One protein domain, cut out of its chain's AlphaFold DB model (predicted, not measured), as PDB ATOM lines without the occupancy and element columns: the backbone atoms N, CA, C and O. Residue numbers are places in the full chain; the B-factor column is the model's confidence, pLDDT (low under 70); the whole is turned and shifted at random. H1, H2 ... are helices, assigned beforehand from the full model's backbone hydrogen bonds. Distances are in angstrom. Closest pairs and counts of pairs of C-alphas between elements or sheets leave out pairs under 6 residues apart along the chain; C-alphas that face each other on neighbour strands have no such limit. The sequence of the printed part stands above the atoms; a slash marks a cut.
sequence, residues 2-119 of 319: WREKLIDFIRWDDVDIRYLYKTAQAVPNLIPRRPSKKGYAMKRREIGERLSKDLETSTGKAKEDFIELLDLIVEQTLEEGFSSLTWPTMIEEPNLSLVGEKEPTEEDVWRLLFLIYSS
ATOM      1  N   TRP A   2      38.173   3.450 -12.448       92.25
ATOM      2  CA  TRP A   2      38.640   2.691 -11.274       92.25
ATOM      3  C   TRP A   2      38.785   1.180 -11.489       92.25
ATOM      4  O   TRP A   2      39.678   0.578 -10.891       92.25
ATOM      5  N   ARG A   3      37.969   0.574 -12.364       94.75
ATOM      6  CA  ARG A   3      38.116  -0.839 -12.756       94.75
ATOM      7  C   ARG A   3      39.520  -1.136 -13.282       94.75
ATOM      8  O   ARG A   3      40.191  -2.034 -12.785       94.75
ATOM      9  N   GLU A   4      39.977  -0.340 -14.247       96.06
ATOM     10  CA  GLU A   4      41.306  -0.470 -14.857       96.06
ATOM     11  C   GLU A   4      42.406  -0.281 -13.812       96.06
ATOM     12  O   GLU A   4      43.294  -1.120 -13.706       96.06
ATOM     13  N   LYS A   5      42.281   0.729 -12.939       95.06
ATOM     14  CA  LYS A   5      43.233   0.951 -11.838       95.06
ATOM     15  C   LYS A   5      43.359  -0.246 -10.896       95.06
ATOM     16  O   LYS A   5      44.462  -0.556 -10.446       95.06
ATOM     17  N   LEU A   6      42.249  -0.907 -10.563       94.69
ATOM     18  CA  LEU A   6      42.270  -2.098  -9.713       94.69
ATOM     19  C   LEU A   6      42.893  -3.294 -10.429       94.69
ATOM     20  O   LEU A   6      43.707  -3.993  -9.832       94.69
ATOM     21  N   ILE A   7      42.568  -3.500 -11.703       95.50
ATOM     22  CA  ILE A   7      43.179  -4.556 -12.518       95.50
ATOM     23  C   ILE A   7      44.694  -4.345 -12.622       95.50
ATOM     24  O   ILE A   7      45.460  -5.280 -12.384       95.50
ATOM     25  N   ASP A   8      45.132  -3.118 -12.896       95.62
ATOM     26  CA  ASP A   8      46.550  -2.771 -12.968       95.62
ATOM     27  C   ASP A   8      47.249  -3.006 -11.628       95.62
ATOM     28  O   ASP A   8      48.310  -3.628 -11.595       95.62
ATOM     29  N   PHE A   9      46.633  -2.591 -10.517       95.12
ATOM     30  CA  PHE A   9      47.143  -2.860  -9.172       95.12
ATOM     31  C   PHE A   9      47.288  -4.363  -8.898       95.12
ATOM     32  O   PHE A   9      48.349  -4.804  -8.466       95.12
ATOM     33  N   ILE A  10      46.263  -5.171  -9.195       94.44
ATOM     34  CA  ILE A  10      46.308  -6.637  -9.030       94.44
ATOM     35  C   ILE A  10      47.471  -7.237  -9.829       94.44
ATOM     36  O   ILE A  10      48.079  -8.228  -9.415       94.44
ATOM     37  N   ARG A  11      47.804  -6.643 -10.976       93.12
ATOM     38  CA  ARG A  11      48.869  -7.104 -11.867       93.12
ATOM     39  C   ARG A  11      50.271  -6.675 -11.449       93.12
ATOM     40  O   ARG A  11      51.211  -7.257 -11.976       93.12
ATOM     41  N   TRP A  12      50.439  -5.770 -10.484       92.56
ATOM     42  CA  TRP A  12      51.766  -5.415  -9.973       92.56
ATOM     43  C   TRP A  12      52.513  -6.633  -9.412       92.56
ATOM     44  O   TRP A  12      51.913  -7.528  -8.807       92.56
ATOM     45  N   ASP A  13      53.836  -6.640  -9.590       89.75
ATOM     46  CA  ASP A  13      54.712  -7.723  -9.124       89.75
ATOM     47  C   ASP A  13      54.745  -7.818  -7.589       89.75
ATOM     48  O   ASP A  13      54.744  -8.912  -7.030       89.75
ATOM     49  N   ASP A  14      54.679  -6.671  -6.905       88.56
ATOM     50  CA  ASP A  14      54.674  -6.568  -5.437       88.56
ATOM     51  C   ASP A  14      53.328  -6.975  -4.795       88.56
ATOM     52  O   ASP A  14      53.194  -7.000  -3.567       88.56
ATOM     53  N   VAL A  15      52.293  -7.255  -5.596       90.88
ATOM     54  CA  VAL A  15      50.954  -7.609  -5.106       90.88
ATOM     55  C   VAL A  15      50.768  -9.126  -5.149       90.88
ATOM     56  O   VAL A  15      50.522  -9.725  -6.199       90.88
ATOM     57  N   ASP A  16      50.845  -9.756  -3.971       92.31
ATOM     58  CA  ASP A  16      50.529 -11.177  -3.815       92.31
ATOM     59  C   ASP A  16      49.008 -11.379  -3.796       92.31
ATOM     60  O   ASP A  16      48.285 -10.872  -2.933       92.31
ATOM     61  N   ILE A  17      48.512 -12.167  -4.745       93.31
ATOM     62  CA  ILE A  17      47.090 -12.479  -4.877       93.31
ATOM     63  C   ILE A  17      46.523 -13.195  -3.637       93.31
ATOM     64  O   ILE A  17      45.347 -13.025  -3.309       93.31
ATOM     65  N   ARG A  18      47.353 -13.923  -2.870       93.12
ATOM     66  CA  ARG A  18      46.938 -14.534  -1.598       93.12
ATOM     67  C   ARG A  18      46.547 -13.470  -0.578       93.12
ATOM     68  O   ARG A  18      45.594 -13.679   0.171       93.12
ATOM     69  N   TYR A  19      47.210 -12.315  -0.569       92.56
ATOM     70  CA  TYR A  19      46.887 -11.219   0.341       92.56
ATOM     71  C   TYR A  19      45.508 -10.635   0.010       92.56
ATOM     72  O   TYR A  19      44.678 -10.436   0.907       92.56
ATOM     73  N   LEU A  20      45.223 -10.430  -1.280       92.19
ATOM     74  CA  LEU A  20      43.922  -9.945  -1.751       92.19
ATOM     75  C   LEU A  20      42.809 -10.950  -1.449       92.19
ATOM     76  O   LEU A  20      41.771 -10.580  -0.899       92.19
ATOM     77  N   TYR A  21      43.055 -12.239  -1.690       90.81
ATOM     78  CA  TYR A  21      42.104 -13.300  -1.374       90.81
ATOM     79  C   TYR A  21      41.813 -13.402   0.131       90.81
ATOM     80  O   TYR A  21      40.657 -13.497   0.543       90.81
ATOM     81  N   LYS A  22      42.835 -13.306   0.991       88.38
ATOM     82  CA  LYS A  22      42.643 -13.266   2.454       88.38
ATOM     83  C   LYS A  22      41.879 -12.020   2.899       88.38
ATOM     84  O   LYS A  22      41.112 -12.090   3.860       88.38
ATOM     85  N   THR A  23      42.060 -10.899   2.203       85.44
ATOM     86  CA  THR A  23      41.272  -9.679   2.420       85.44
ATOM     87  C   THR A  23      39.808  -9.911   2.046       85.44
ATOM     88  O   THR A  23      38.930  -9.636   2.862       85.44
ATOM     89  N   ALA A  24      39.542 -10.541   0.901       84.00
ATOM     90  CA  ALA A  24      38.199 -10.909   0.457       84.00
ATOM     91  C   ALA A  24      37.491 -11.852   1.451       84.00
ATOM     92  O   ALA A  24      36.352 -11.617   1.848       84.00
ATOM     93  N   GLN A  25      38.191 -12.874   1.953       81.31
ATOM     94  CA  GLN A  25      37.669 -13.801   2.969       81.31
ATOM     95  C   GLN A  25      37.381 -13.139   4.329       81.31
ATOM     96  O   GLN A  25      36.608 -13.673   5.137       81.31
ATOM     97  N   ALA A  26      38.027 -12.005   4.614       75.75
ATOM     98  CA  ALA A  26      37.787 -11.229   5.823       75.75
ATOM     99  C   ALA A  26      36.513 -10.373   5.725       75.75
ATOM    100  O   ALA A  26      35.981  -9.976   6.770       75.75
ATOM    101  N   VAL A  27      35.983 -10.138   4.520       71.31
ATOM    102  CA  VAL A  27      34.689  -9.481   4.309       71.31
ATOM    103  C   VAL A  27      33.571 -10.525   4.465       71.31
ATOM    104  O   VAL A  27      33.562 -11.540   3.763       71.31
ATOM    105  N   PRO A  28      32.638 -10.359   5.425       64.56
ATOM    106  CA  PRO A  28      31.550 -11.314   5.606       64.56
ATOM    107  C   PRO A  28      30.726 -11.462   4.328       64.56
ATOM    108  O   PRO A  28      30.421 -10.475   3.674       64.56
ATOM    109  N   ASN A  29      30.328 -12.696   4.014       66.12
ATOM    110  CA  ASN A  29      29.441 -13.050   2.897       66.12
ATOM    111  C   ASN A  29      29.967 -12.731   1.481       66.12
ATOM    112  O   ASN A  29      29.293 -13.070   0.501       66.12
ATOM    113  N   LEU A  30      31.167 -12.151   1.360       74.44
ATOM    114  CA  LEU A  30      31.797 -11.874   0.072       74.44
ATOM    115  C   LEU A  30      32.160 -13.182  -0.635       74.44
ATOM    116  O   LEU A  30      31.731 -13.409  -1.757       74.44
ATOM    117  N   ILE A  31      32.816 -14.101   0.077       77.81
ATOM    118  CA  ILE A  31      32.949 -15.504  -0.334       77.81
ATOM    119  C   ILE A  31      32.141 -16.356   0.657       77.81
ATOM    120  O   ILE A  31      32.567 -16.539   1.806       77.81
ATOM    121  N   PRO A  32      30.941 -16.837   0.278       73.88
ATOM    122  CA  PRO A  32      30.073 -17.587   1.180       73.88
ATOM    123  C   PRO A  32      30.723 -18.883   1.670       73.88
ATOM    124  O   PRO A  32      31.108 -19.745   0.885       73.88
ATOM    125  N   ARG A  33      30.792 -19.057   2.996       72.81
ATOM    126  CA  ARG A  33      31.313 -20.293   3.615       72.81
ATOM    127  C   ARG A  33      30.299 -21.437   3.621       72.81
ATOM    128  O   ARG A  33      30.678 -22.599   3.697       72.81
ATOM    129  N   ARG A  34      29.003 -21.113   3.601       73.75
ATOM    130  CA  ARG A  34      27.910 -22.096   3.601       73.75
ATOM    131  C   ARG A  34      27.388 -22.303   2.177       73.75
ATOM    132  O   ARG A  34      27.430 -21.361   1.389       73.75
ATOM    133  N   PRO A  35      26.901 -23.506   1.829       66.81
ATOM    134  CA  PRO A  35      26.295 -23.744   0.523       66.81
ATOM    135  C   PRO A  35      25.071 -22.844   0.337       66.81
ATOM    136  O   PRO A  35      24.123 -22.933   1.117       66.81
ATOM    137  N   SER A  36      25.095 -21.992  -0.687       69.62
ATOM    138  CA  SER A  36      23.885 -21.372  -1.234       69.62
ATOM    139  C   SER A  36      23.464 -22.165  -2.461       69.62
ATOM    140  O   SER A  36      24.313 -22.566  -3.254       69.62
ATOM    141  N   LYS A  37      22.161 -22.408  -2.621       60.62
ATOM    142  CA  LYS A  37      21.631 -23.203  -3.737       60.62
ATOM    143  C   LYS A  37      21.218 -22.366  -4.952       60.62
ATOM    144  O   LYS A  37      20.871 -22.967  -5.962       60.62
ATOM    145  N   LYS A  38      21.210 -21.026  -4.870       76.50
ATOM    146  CA  LYS A  38      20.799 -20.126  -5.967       76.50
ATOM    147  C   LYS A  38      21.476 -18.747  -5.872       76.50
ATOM    148  O   LYS A  38      21.867 -18.323  -4.783       76.50
ATOM    149  N   GLY A  39      21.554 -18.055  -7.011       84.75
ATOM    150  CA  GLY A  39      21.919 -16.636  -7.127       84.75
ATOM    151  C   GLY A  39      23.419 -16.334  -7.062       84.75
ATOM    152  O   GLY A  39      24.262 -17.231  -7.128       84.75
ATOM    153  N   TYR A  40      23.754 -15.053  -6.892       84.69
ATOM    154  CA  TYR A  40      25.130 -14.545  -6.843       84.69
ATOM    155  C   TYR A  40      26.014 -15.222  -5.790       84.69
ATOM    156  O   TYR A  40      27.207 -15.423  -6.011       84.69
ATOM    157  N   ALA A  41      25.438 -15.641  -4.660       83.94
ATOM    158  CA  ALA A  41      26.176 -16.336  -3.608       83.94
ATOM    159  C   ALA A  41      26.743 -17.700  -4.060       83.94
ATOM    160  O   ALA A  41      27.814 -18.093  -3.603       83.94
ATOM    161  N   MET A  42      26.047 -18.417  -4.950       88.50
ATOM    162  CA  MET A  42      26.553 -19.665  -5.535       88.50
ATOM    163  C   MET A  42      27.720 -19.371  -6.484       88.50
ATOM    164  O   MET A  42      28.804 -19.908  -6.282       88.50
ATOM    165  N   LYS A  43      27.532 -18.434  -7.426       90.50
ATOM    166  CA  LYS A  43      28.573 -18.014  -8.378       90.50
ATOM    167  C   LYS A  43      29.858 -17.552  -7.663       90.50
ATOM    168  O   LYS A  43      30.945 -18.032  -7.967       90.50
ATOM    169  N   ARG A  44      29.749 -16.698  -6.630       89.94
ATOM    170  CA  ARG A  44      30.912 -16.239  -5.835       89.94
ATOM    171  C   ARG A  44      31.632 -17.378  -5.125       89.94
ATOM    172  O   ARG A  44      32.849 -17.330  -4.957       89.94
ATOM    173  N   ARG A  45      30.892 -18.391  -4.669       88.69
ATOM    174  CA  ARG A  45      31.482 -19.568  -4.034       88.69
ATOM    175  C   ARG A  45      32.258 -20.407  -5.047       88.69
ATOM    176  O   ARG A  45      33.378 -20.788  -4.739       88.69
ATOM    177  N   GLU A  46      31.693 -20.657  -6.225       91.81
ATOM    178  CA  GLU A  46      32.369 -21.398  -7.297       91.81
ATOM    179  C   GLU A  46      33.675 -20.708  -7.704       91.81
ATOM    180  O   GLU A  46      34.720 -21.355  -7.734       91.81
ATOM    181  N   ILE A  47      33.645 -19.385  -7.909       92.94
ATOM    182  CA  ILE A  47      34.859 -18.594  -8.162       92.94
ATOM    183  C   ILE A  47      35.834 -18.716  -6.983       92.94
ATOM    184  O   ILE A  47      37.020 -18.954  -7.179       92.94
ATOM    185  N   GLY A  48      35.347 -18.615  -5.742       90.56
ATOM    186  CA  GLY A  48      36.174 -18.745  -4.541       90.56
ATOM    187  C   GLY A  48      36.853 -20.113  -4.381       90.56
ATOM    188  O   GLY A  48      37.973 -20.165  -3.867       90.56
ATOM    189  N   GLU A  49      36.201 -21.198  -4.810       91.06
ATOM    190  CA  GLU A  49      36.744 -22.563  -4.830       91.06
ATOM    191  C   GLU A  49      37.803 -22.728  -5.932       91.06
ATOM    192  O   GLU A  49      38.879 -23.266  -5.660       91.06
ATOM    193  N   ARG A  50      37.549 -22.203  -7.144       92.25
ATOM    194  CA  ARG A  50      38.550 -22.177  -8.227       92.25
ATOM    195  C   ARG A  50      39.781 -21.373  -7.830       92.25
ATOM    196  O   ARG A  50      40.892 -21.892  -7.887       92.25
ATOM    197  N   LEU A  51      39.569 -20.172  -7.297       91.50
ATOM    198  CA  LEU A  51      40.634 -19.295  -6.836       91.50
ATOM    199  C   LEU A  51      41.489 -19.972  -5.759       91.50
ATOM    200  O   LEU A  51      42.711 -19.935  -5.839       91.50
ATOM    201  N   SER A  52      40.874 -20.656  -4.786       89.88
ATOM    202  CA  SER A  52      41.626 -21.402  -3.767       89.88
ATOM    203  C   SER A  52      42.544 -22.465  -4.379       89.88
ATOM    204  O   SER A  52      43.676 -22.612  -3.929       89.88
ATOM    205  N   LYS A  53      42.079 -23.180  -5.408       89.19
ATOM    206  CA  LYS A  53      42.862 -24.198  -6.120       89.19
ATOM    207  C   LYS A  53      43.982 -23.577  -6.964       89.19
ATOM    208  O   LYS A  53      45.105 -24.081  -6.994       89.19
ATOM    209  N   ASP A  54      43.707 -22.460  -7.625       89.19
ATOM    210  CA  ASP A  54      44.682 -21.786  -8.486       89.19
ATOM    211  C   ASP A  54      45.808 -21.122  -7.667       89.19
ATOM    212  O   ASP A  54      46.967 -21.107  -8.091       89.19
ATOM    213  N   LEU A  55      45.514 -20.685  -6.435       88.25
ATOM    214  CA  LEU A  55      46.512 -20.196  -5.473       88.25
ATOM    215  C   LEU A  55      47.521 -21.270  -5.020       88.25
ATOM    216  O   LEU A  55      48.644 -20.923  -4.631       88.25
ATOM    217  N   GLU A  56      47.144 -22.552  -5.056       81.69
ATOM    218  CA  GLU A  56      48.028 -23.686  -4.746       81.69
ATOM    219  C   GLU A  56      48.929 -24.039  -5.934       81.69
ATOM    220  O   GLU A  56      50.103 -24.365  -5.760       81.69
ATOM    221  N   THR A  57      48.407 -23.914  -7.154       77.44
ATOM    222  CA  THR A  57      49.109 -24.308  -8.386       77.44
ATOM    223  C   THR A  57      50.008 -23.212  -8.968       77.44
ATOM    224  O   THR A  57      50.745 -23.472  -9.916       77.44
ATOM    225  N   SER A  58      49.999 -22.002  -8.387       66.88
ATOM    226  CA  SER A  58      50.791 -20.832  -8.824       66.88
ATOM    227  C   SER A  58      50.615 -20.487 -10.306       66.88
ATOM    228  O   SER A  58      51.516 -19.950 -10.951       66.88
ATOM    229  N   THR A  59      49.441 -20.787 -10.857       64.31
ATOM    230  CA  THR A  59      49.087 -20.387 -12.214       64.31
ATOM    231  C   THR A  59      48.699 -18.904 -12.199       64.31
ATOM    232  O   THR A  59      48.014 -18.440 -11.287       64.31
ATOM    233  N   GLY A  60      49.109 -18.125 -13.211       72.50
ATOM    234  CA  GLY A  60      48.711 -16.707 -13.346       72.50
ATOM    235  C   GLY A  60      47.188 -16.489 -13.396       72.50
ATOM    236  O   GLY A  60      46.706 -15.371 -13.233       72.50
ATOM    237  N   LYS A  61      46.438 -17.582 -13.544       87.88
ATOM    238  CA  LYS A  61      44.985 -17.671 -13.550       87.88
ATOM    239  C   LYS A  61      44.320 -17.192 -12.256       87.88
ATOM    240  O   LYS A  61      43.248 -16.607 -12.326       87.88
ATOM    241  N   ALA A  62      44.981 -17.308 -11.099       91.81
ATOM    242  CA  ALA A  62      44.424 -16.820  -9.833       91.81
ATOM    243  C   ALA A  62      44.115 -15.307  -9.848       91.81
ATOM    244  O   ALA A  62      43.164 -14.860  -9.212       91.81
ATOM    245  N   LYS A  63      44.904 -14.499 -10.572       92.44
ATOM    246  CA  LYS A  63      44.621 -13.060 -10.708       92.44
ATOM    247  C   LYS A  63      43.362 -12.820 -11.549       92.44
ATOM    248  O   LYS A  63      42.557 -11.971 -11.181       92.44
ATOM    249  N   GLU A  64      43.171 -13.589 -12.618       92.88
ATOM    250  CA  GLU A  64      42.002 -13.485 -13.501       92.88
ATOM    251  C   GLU A  64      40.720 -13.968 -12.804       92.88
ATOM    252  O   GLU A  64      39.722 -13.254 -12.800       92.88
ATOM    253  N   ASP A  65      40.770 -15.097 -12.090       93.62
ATOM    254  CA  ASP A  65      39.651 -15.591 -11.271       93.62
ATOM    255  C   ASP A  65      39.254 -14.582 -10.173       93.62
ATOM    256  O   ASP A  65      38.082 -14.435  -9.824       93.62
ATOM    257  N   PHE A  66      40.222 -13.849  -9.613       94.12
ATOM    258  CA  PHE A  66      39.927 -12.789  -8.653       94.12
ATOM    259  C   PHE A  66      39.287 -11.560  -9.308       94.12
ATOM    260  O   PHE A  66      38.393 -10.968  -8.712       94.12
ATOM    261  N   ILE A  67      39.694 -11.185 -10.524       94.75
ATOM    262  CA  ILE A  67      39.037 -10.113 -11.289       94.75
ATOM    263  C   ILE A  67      37.587 -10.503 -11.603       94.75
ATOM    264  O   ILE A  67      36.688  -9.697 -11.378       94.75
ATOM    265  N   GLU A  68      37.340 -11.755 -11.997       94.94
ATOM    266  CA  GLU A  68      35.987 -12.288 -12.209       94.94
ATOM    267  C   GLU A  68      35.129 -12.202 -10.934       94.94
ATOM    268  O   GLU A  68      33.959 -11.819 -10.986       94.94
ATOM    269  N   LEU A  69      35.710 -12.494  -9.760       92.75
ATOM    270  CA  LEU A  69      35.020 -12.318  -8.478       92.75
ATOM    271  C   LEU A  69      34.589 -10.861  -8.261       92.75
ATOM    272  O   LEU A  69      33.494 -10.623  -7.751       92.75
ATOM    273  N   LEU A  70      35.448  -9.897  -8.608       92.19
ATOM    274  CA  LEU A  70      35.162  -8.470  -8.459       92.19
ATOM    275  C   LEU A  70      34.072  -8.006  -9.423       92.19
ATOM    276  O   LEU A  70      33.145  -7.336  -8.975       92.19
ATOM    277  N   ASP A  71      34.141  -8.408 -10.695       93.25
ATOM    278  CA  ASP A  71      33.102  -8.109 -11.688       93.25
ATOM    279  C   ASP A  71      31.732  -8.616 -11.194       93.25
ATOM    280  O   ASP A  71      30.753  -7.871 -11.188       93.25
ATOM    281  N   LEU A  72      31.680  -9.836 -10.649       90.62
ATOM    282  CA  LEU A  72      30.454 -10.416 -10.096       90.62
ATOM    283  C   LEU A  72      29.921  -9.661  -8.861       90.62
ATOM    284  O   LEU A  72      28.713  -9.601  -8.631       90.62
ATOM    285  N   ILE A  73      30.810  -9.111  -8.027       86.12
ATOM    286  CA  ILE A  73      30.428  -8.281  -6.873       86.12
ATOM    287  C   ILE A  73      29.819  -6.952  -7.340       86.12
ATOM    288  O   ILE A  73      28.854  -6.475  -6.733       86.12
ATOM    289  N   VAL A  74      30.379  -6.357  -8.394       86.94
ATOM    290  CA  VAL A  74      29.872  -5.117  -8.992       86.94
ATOM    291  C   VAL A  74      28.505  -5.356  -9.623       86.94
ATOM    292  O   VAL A  74      27.564  -4.656  -9.257       86.94
ATOM    293  N   GLU A  75      28.373  -6.389 -10.462       88.56
ATOM    294  CA  GLU A  75      27.107  -6.808 -11.084       88.56
ATOM    295  C   GLU A  75      26.010  -6.977 -10.023       88.56
ATOM    296  O   GLU A  75      24.965  -6.331 -10.091       88.56
ATOM    297  N   GLN A  76      26.293  -7.740  -8.959       84.00
ATOM    298  CA  GLN A  76      25.336  -7.933  -7.873       84.00
ATOM    299  C   GLN A  76      24.945  -6.620  -7.182       84.00
ATOM    300  O   GLN A  76      23.780  -6.431  -6.848       84.00
ATOM    301  N   THR A  77      25.911  -5.743  -6.902       78.94
ATOM    302  CA  THR A  77      25.644  -4.487  -6.178       78.94
ATOM    303  C   THR A  77      24.760  -3.551  -6.999       78.94
ATOM    304  O   THR A  77      23.916  -2.862  -6.434       78.94
ATOM    305  N   LEU A  78      24.931  -3.535  -8.322       81.00
ATOM    306  CA  LEU A  78      24.111  -2.723  -9.217       81.00
ATOM    307  C   LEU A  78      22.694  -3.289  -9.379       81.00
ATOM    308  O   LEU A  78      21.744  -2.517  -9.444       81.00
ATOM    309  N   GLU A  79      22.532  -4.615  -9.411       81.25
ATOM    310  CA  GLU A  79      21.213  -5.248  -9.553       81.25
ATOM    311  C   GLU A  79      20.398  -5.290  -8.252       81.25
ATOM    312  O   GLU A  79      19.190  -5.057  -8.267       81.25
ATOM    313  N   GLU A  80      21.029  -5.627  -7.122       73.94
ATOM    314  CA  GLU A  80      20.348  -5.800  -5.829       73.94
ATOM    315  C   GLU A  80      20.254  -4.489  -5.020       73.94
ATOM    316  O   GLU A  80      19.577  -4.446  -3.989       73.94
ATOM    317  N   GLY A  81      20.932  -3.421  -5.456       62.03
ATOM    318  CA  GLY A  81      21.072  -2.179  -4.700       62.03
ATOM    319  C   GLY A  81      22.014  -2.328  -3.497       62.03
ATOM    320  O   GLY A  81      22.990  -3.078  -3.534       62.03
ATOM    321  N   PHE A  82      21.751  -1.590  -2.410       59.69
ATOM    322  CA  PHE A  82      22.616  -1.543  -1.221       59.69
ATOM    323  C   PHE A  82      22.993  -2.936  -0.692       59.69
ATOM    324  O   PHE A  82      22.238  -3.585   0.034       59.69
ATOM    325  N   SER A  83      24.223  -3.357  -0.985       55.81
ATOM    326  CA  SER A  83      24.783  -4.606  -0.494       55.81
ATOM    327  C   SER A  83      25.780  -4.340   0.627       55.81
ATOM    328  O   SER A  83      26.787  -3.654   0.454       55.81
ATOM    329  N   SER A  84      25.554  -4.971   1.784       54.88
ATOM    330  CA  SER A  84      26.521  -4.995   2.900       54.88
ATOM    331  C   SER A  84      27.875  -5.637   2.541       54.88
ATOM    332  O   SER A  84      28.791  -5.650   3.363       54.88
ATOM    333  N   LEU A  85      27.992  -6.200   1.330       54.00
ATOM    334  CA  LEU A  85      29.207  -6.793   0.774       54.00
ATOM    335  C   LEU A  85      30.194  -5.750   0.251       54.00
ATOM    336  O   LEU A  85      31.399  -5.984   0.312       54.00
ATOM    337  N   THR A  86      29.687  -4.640  -0.281       51.59
ATOM    338  CA  THR A  86      30.490  -3.596  -0.922       51.59
ATOM    339  C   THR A  86      30.528  -2.334  -0.088       51.59
ATOM    340  O   THR A  86      31.599  -1.754   0.033       51.59
ATOM    341  N   TRP A  87      29.424  -1.952   0.560       51.81
ATOM    342  CA  TRP A  87      29.336  -0.686   1.282       51.81
ATOM    343  C   TRP A  87      29.480  -0.858   2.802       51.81
ATOM    344  O   TRP A  87      28.648  -1.521   3.430       51.81
ATOM    345  N   PRO A  88      30.484  -0.241   3.449       46.88
ATOM    346  CA  PRO A  88      30.439  -0.046   4.885       46.88
ATOM    347  C   PRO A  88      29.397   1.039   5.184       46.88
ATOM    348  O   PRO A  88      29.496   2.158   4.682       46.88
ATOM    349  N   THR A  89      28.375   0.725   5.981       40.34
ATOM    350  CA  THR A  89      27.391   1.740   6.382       40.34
ATOM    351  C   THR A  89      28.083   2.816   7.224       40.34
ATOM    352  O   THR A  89      28.673   2.532   8.261       40.34
ATOM    353  N   MET A  90      28.027   4.076   6.796       33.91
ATOM    354  CA  MET A  90      28.715   5.196   7.462       33.91
ATOM    355  C   MET A  90      28.192   5.540   8.873       33.91
ATOM    356  O   MET A  90      28.571   6.569   9.424       33.91
ATOM    357  N   ILE A  91      27.340   4.718   9.497       30.78
ATOM    358  CA  ILE A  91      26.673   5.055  10.760       30.78
ATOM    359  C   ILE A  91      26.654   3.834  11.692       30.78
ATOM    360  O   ILE A  91      26.190   2.757  11.322       30.78
ATOM    361  N   GLU A  92      27.125   4.015  12.931       34.34
ATOM    362  CA  GLU A  92      27.056   3.025  14.023       34.34
ATOM    363  C   GLU A  92      25.611   2.700  14.474       34.34
ATOM    364  O   GLU A  92      25.415   1.845  15.338       34.34
ATOM    365  N   GLU A  93      24.585   3.325  13.882       27.70
ATOM    366  CA  GLU A  93      23.184   3.128  14.254       27.70
ATOM    367  C   GLU A  93      22.465   2.096  13.366       27.70
ATOM    368  O   GLU A  93      22.400   2.241  12.141       27.70
ATOM    369  N   PRO A  94      21.863   1.041  13.953       28.25
ATOM    370  CA  PRO A  94      21.307  -0.062  13.187       28.25
ATOM    371  C   PRO A  94      20.082   0.208  12.298       28.25
ATOM    372  O   PRO A  94      19.669  -0.734  11.628       28.25
ATOM    373  N   ASN A  95      19.511   1.410  12.229       25.16
ATOM    374  CA  ASN A  95      18.158   1.584  11.673       25.16
ATOM    375  C   ASN A  95      17.973   2.740  10.676       25.16
ATOM    376  O   ASN A  95      16.840   3.122  10.407       25.16
ATOM    377  N   LEU A  96      19.039   3.262  10.071       30.67
ATOM    378  CA  LEU A  96      18.912   4.207   8.957       30.67
ATOM    379  C   LEU A  96      19.265   3.510   7.642       30.67
ATOM    380  O   LEU A  96      20.399   3.555   7.179       30.67
ATOM    381  N   SER A  97      18.279   2.861   7.021       31.34
ATOM    382  CA  SER A  97      18.214   2.881   5.558       31.34
ATOM    383  C   SER A  97      18.069   4.353   5.174       31.34
ATOM    384  O   SER A  97      17.027   4.949   5.458       31.34
ATOM    385  N   LEU A  98      19.124   4.979   4.653       38.28
ATOM    386  CA  LEU A  98      19.073   6.393   4.298       38.28
ATOM    387  C   LEU A  98      18.158   6.552   3.081       38.28
ATOM    388  O   LEU A  98      18.546   6.340   1.936       38.28
ATOM    389  N   VAL A  99      16.901   6.896   3.351       31.95
ATOM    390  CA  VAL A  99      15.953   7.359   2.341       31.95
ATOM    391  C   VAL A  99      16.569   8.595   1.680       31.95
ATOM    392  O   VAL A  99      16.782   9.605   2.350       31.95
ATOM    393  N   GLY A 100      16.870   8.507   0.383       41.75
ATOM    394  CA  GLY A 100      17.431   9.612  -0.400       41.75
ATOM    395  C   GLY A 100      18.938   9.553  -0.668       41.75
ATOM    396  O   GLY A 100      19.459  10.486  -1.279       41.75
ATOM    397  N   GLU A 101      19.653   8.491  -0.273       52.47
ATOM    398  CA  GLU A 101      20.991   8.256  -0.828       52.47
ATOM    399  C   GLU A 101      20.897   7.879  -2.312       52.47
ATOM    400  O   GLU A 101      20.039   7.102  -2.730       52.47
ATOM    401  N   LYS A 102      21.780   8.471  -3.119       58.91
ATOM    402  CA  LYS A 102      21.906   8.165  -4.543       58.91
ATOM    403  C   LYS A 102      22.322   6.699  -4.696       58.91
ATOM    404  O   LYS A 102      23.248   6.264  -4.013       58.91
ATOM    405  N   GLU A 103      21.678   5.965  -5.603       65.00
ATOM    406  CA  GLU A 103      22.141   4.627  -5.982       65.00
ATOM    407  C   GLU A 103      23.618   4.690  -6.412       65.00
ATOM    408  O   GLU A 103      24.001   5.620  -7.141       65.00
ATOM    409  N   PRO A 104      24.470   3.760  -5.939       68.88
ATOM    410  CA  PRO A 104      25.888   3.794  -6.255       68.88
ATOM    411  C   PRO A 104      26.071   3.615  -7.759       68.88
ATOM    412  O   PRO A 104      25.505   2.709  -8.368       68.88
ATOM    413  N   THR A 105      26.887   4.471  -8.365       81.69
ATOM    414  CA  THR A 105      27.283   4.249  -9.754       81.69
ATOM    415  C   THR A 105      28.294   3.107  -9.821       81.69
ATOM    416  O   THR A 105      28.995   2.831  -8.846       81.69
ATOM    417  N   GLU A 106      28.426   2.461 -10.979       86.00
ATOM    418  CA  GLU A 106      29.455   1.433 -11.195       86.00
ATOM    419  C   GLU A 106      30.858   1.938 -10.799       86.00
ATOM    420  O   GLU A 106      31.633   1.239 -10.144       86.00
ATOM    421  N   GLU A 107      31.157   3.200 -11.119       87.38
ATOM    422  CA  GLU A 107      32.430   3.846 -10.800       87.38
ATOM    423  C   GLU A 107      32.641   4.016  -9.281       87.38
ATOM    424  O   GLU A 107      33.772   3.875  -8.805       87.38
ATOM    425  N   ASP A 108      31.574   4.245  -8.503       82.75
ATOM    426  CA  ASP A 108      31.637   4.308  -7.034       82.75
ATOM    427  C   ASP A 108      31.973   2.939  -6.432       82.75
ATOM    428  O   ASP A 108      32.811   2.843  -5.528       82.75
ATOM    429  N   VAL A 109      31.364   1.869  -6.958       84.06
ATOM    430  CA  VAL A 109      31.625   0.496  -6.497       84.06
ATOM    431  C   VAL A 109      33.066   0.096  -6.815       84.06
ATOM    432  O   VAL A 109      33.779  -0.386  -5.931       84.06
ATOM    433  N   TRP A 110      33.542   0.359  -8.035       89.69
ATOM    434  CA  TRP A 110      34.932   0.087  -8.410       89.69
ATOM    435  C   TRP A 110      35.938   0.874  -7.575       89.69
ATOM    436  O   TRP A 110      36.940   0.302  -7.138       89.69
ATOM    437  N   ARG A 111      35.681   2.160  -7.303       88.19
ATOM    438  CA  ARG A 111      36.536   2.969  -6.421       88.19
ATOM    439  C   ARG A 111      36.635   2.358  -5.030       88.19
ATOM    440  O   ARG A 111      37.719   2.293  -4.450       88.19
ATOM    441  N   LEU A 112      35.511   1.906  -4.486       84.31
ATOM    442  CA  LEU A 112      35.456   1.325  -3.154       84.31
ATOM    443  C   LEU A 112      36.200  -0.010  -3.078       84.31
ATOM    444  O   LEU A 112      37.022  -0.197  -2.180       84.31
ATOM    445  N   LEU A 113      35.985  -0.901  -4.051       87.69
ATOM    446  CA  LEU A 113      36.748  -2.146  -4.171       87.69
ATOM    447  C   LEU A 113      38.245  -1.853  -4.295       87.69
ATOM    448  O   LEU A 113      39.053  -2.473  -3.603       87.69
ATOM    449  N   PHE A 114      38.617  -0.858  -5.103       91.44
ATOM    450  CA  PHE A 114      40.005  -0.438  -5.242       91.44
ATOM    451  C   PHE A 114      40.614  -0.008  -3.906       91.44
ATOM    452  O   PHE A 114      41.692  -0.483  -3.538       91.44
ATOM    453  N   LEU A 115      39.924   0.842  -3.144       89.12
ATOM    454  CA  LEU A 115      40.395   1.284  -1.833       89.12
ATOM    455  C   LEU A 115      40.474   0.124  -0.833       89.12
ATOM    456  O   LEU A 115      41.448   0.040  -0.090       89.12
ATOM    457  N   ILE A 116      39.513  -0.799  -0.819       87.44
ATOM    458  CA  ILE A 116      39.532  -1.957   0.089       87.44
ATOM    459  C   ILE A 116      40.719  -2.875  -0.225       87.44
ATOM    460  O   ILE A 116      41.469  -3.240   0.680       87.44
ATOM    461  N   TYR A 117      40.920  -3.234  -1.492       90.19
ATOM    462  CA  TYR A 117      41.929  -4.227  -1.867       90.19
ATOM    463  C   TYR A 117      43.349  -3.672  -1.950       90.19
ATOM    464  O   TYR A 117      44.296  -4.426  -1.746       90.19
ATOM    465  N   SER A 118      43.508  -2.361  -2.140       92.06
ATOM    466  CA  SER A 118      44.805  -1.685  -1.991       92.06
ATOM    467  C   SER A 118      45.090  -1.196  -0.561       92.06
ATOM    468  O   SER A 118      46.038  -0.445  -0.346       92.06
ATOM    469  N   SER A 119      44.279  -1.593   0.431       91.56
ATOM    470  CA  SER A 119      44.482  -1.240   1.842       91.56
ATOM    471  C   SER A 119      45.498  -2.139   2.553       91.56
ATOM    472  O   SER A 119      45.648  -3.330   2.263       91.56
TER     473      SER A 119
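What this domain is: This is residues 2 to 119 of the 319 residues of an uncharacterized protein of Thermoplasmata archaeon (UniProt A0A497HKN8). The longest helix, H4, runs through the middle of a small helical body, with H3 folded back along one side of it as a hairpin and H1 and H5 side by side on the opposite side. The shorter H2 packs on the first part of H4, and the tip of the long loop between H4 and H5, residues 90 to 96, sticks out. The printed part has 118 residues with five named helices, H1 to H5 in chain order, and no named strand; its class is all helix, with 70 residues in the helices. It is compact, with a radius of gyration of the C-alphas of 14.7 A and spans of 47 by 33 by 24 A.

Where its parts are: Find C-alpha 61 at (44.985, -17.671, -13.550); from there H4, residues 61 to 80, runs 28.4 A to C-alpha 80 at (20.348, -5.800, -5.829). Just before it in the chain, H3, residues 40 to 57, measures 25.9 A. Look back to C-alpha 2 at (38.640, 2.691, -11.274) for the start of H1, residues 2 to 11, which is followed by H2, residues 17 to 26. H5, residues 106 to 117, is 16.6 A long and ends at C-alpha 117 at (41.929, -4.227, -1.867).

How they stand to each other: Start at H4, the hub, which touches the four other helices. H3 and H4 form a helical hairpin: they touch at a shallow tilt of 13 degrees, opposite ways, and their closest C-alphas, those of Asp 54 and Ala 62, are 5.2 A apart. With residues 70 to 78 alone, H4 touches H5 at a steep tilt of 47 degrees, opposite ways; the closest C-alphas, of Val 74 and Val 109, are 6.4 A apart. With residues 63 to 67 alone, H4 only just touches H1, with 3 pairs of C-alphas within 8 A, the closest being Ile 10 and Lys 63 at 6.8 A. With residues 62 to 66 alone, H4 only just touches H2, also with 3 such pairs; the C-alphas of Ile 17 and Lys 63 are closest, at 6.4 A. H2, H3 and H4 are an up and down bundle, each running against the one before it. H1 and H5 touch at a shallow tilt of 31 degrees, the same way, with the C-alphas of Leu 6 and Phe 114 closest at 5.3 A. H3 is apart from H1 and H5. Every O i to N i+4 pair is within hydrogen-bond range in H1, H2, H4 and H5, and 13 of 14 in H3.

The domain as a whole: The two C-alphas farthest apart, of Thr 57 and Gly 100, are 47.1 A apart. The printed part has no cut. Two links are long: residues 27 to 39 and residues 81 to 105. The mean pLDDT of the printed part is 77.7; look for values under 70 at residues 28 to 29, 35 to 37, 58 to 59 and 81 to 104 of this model.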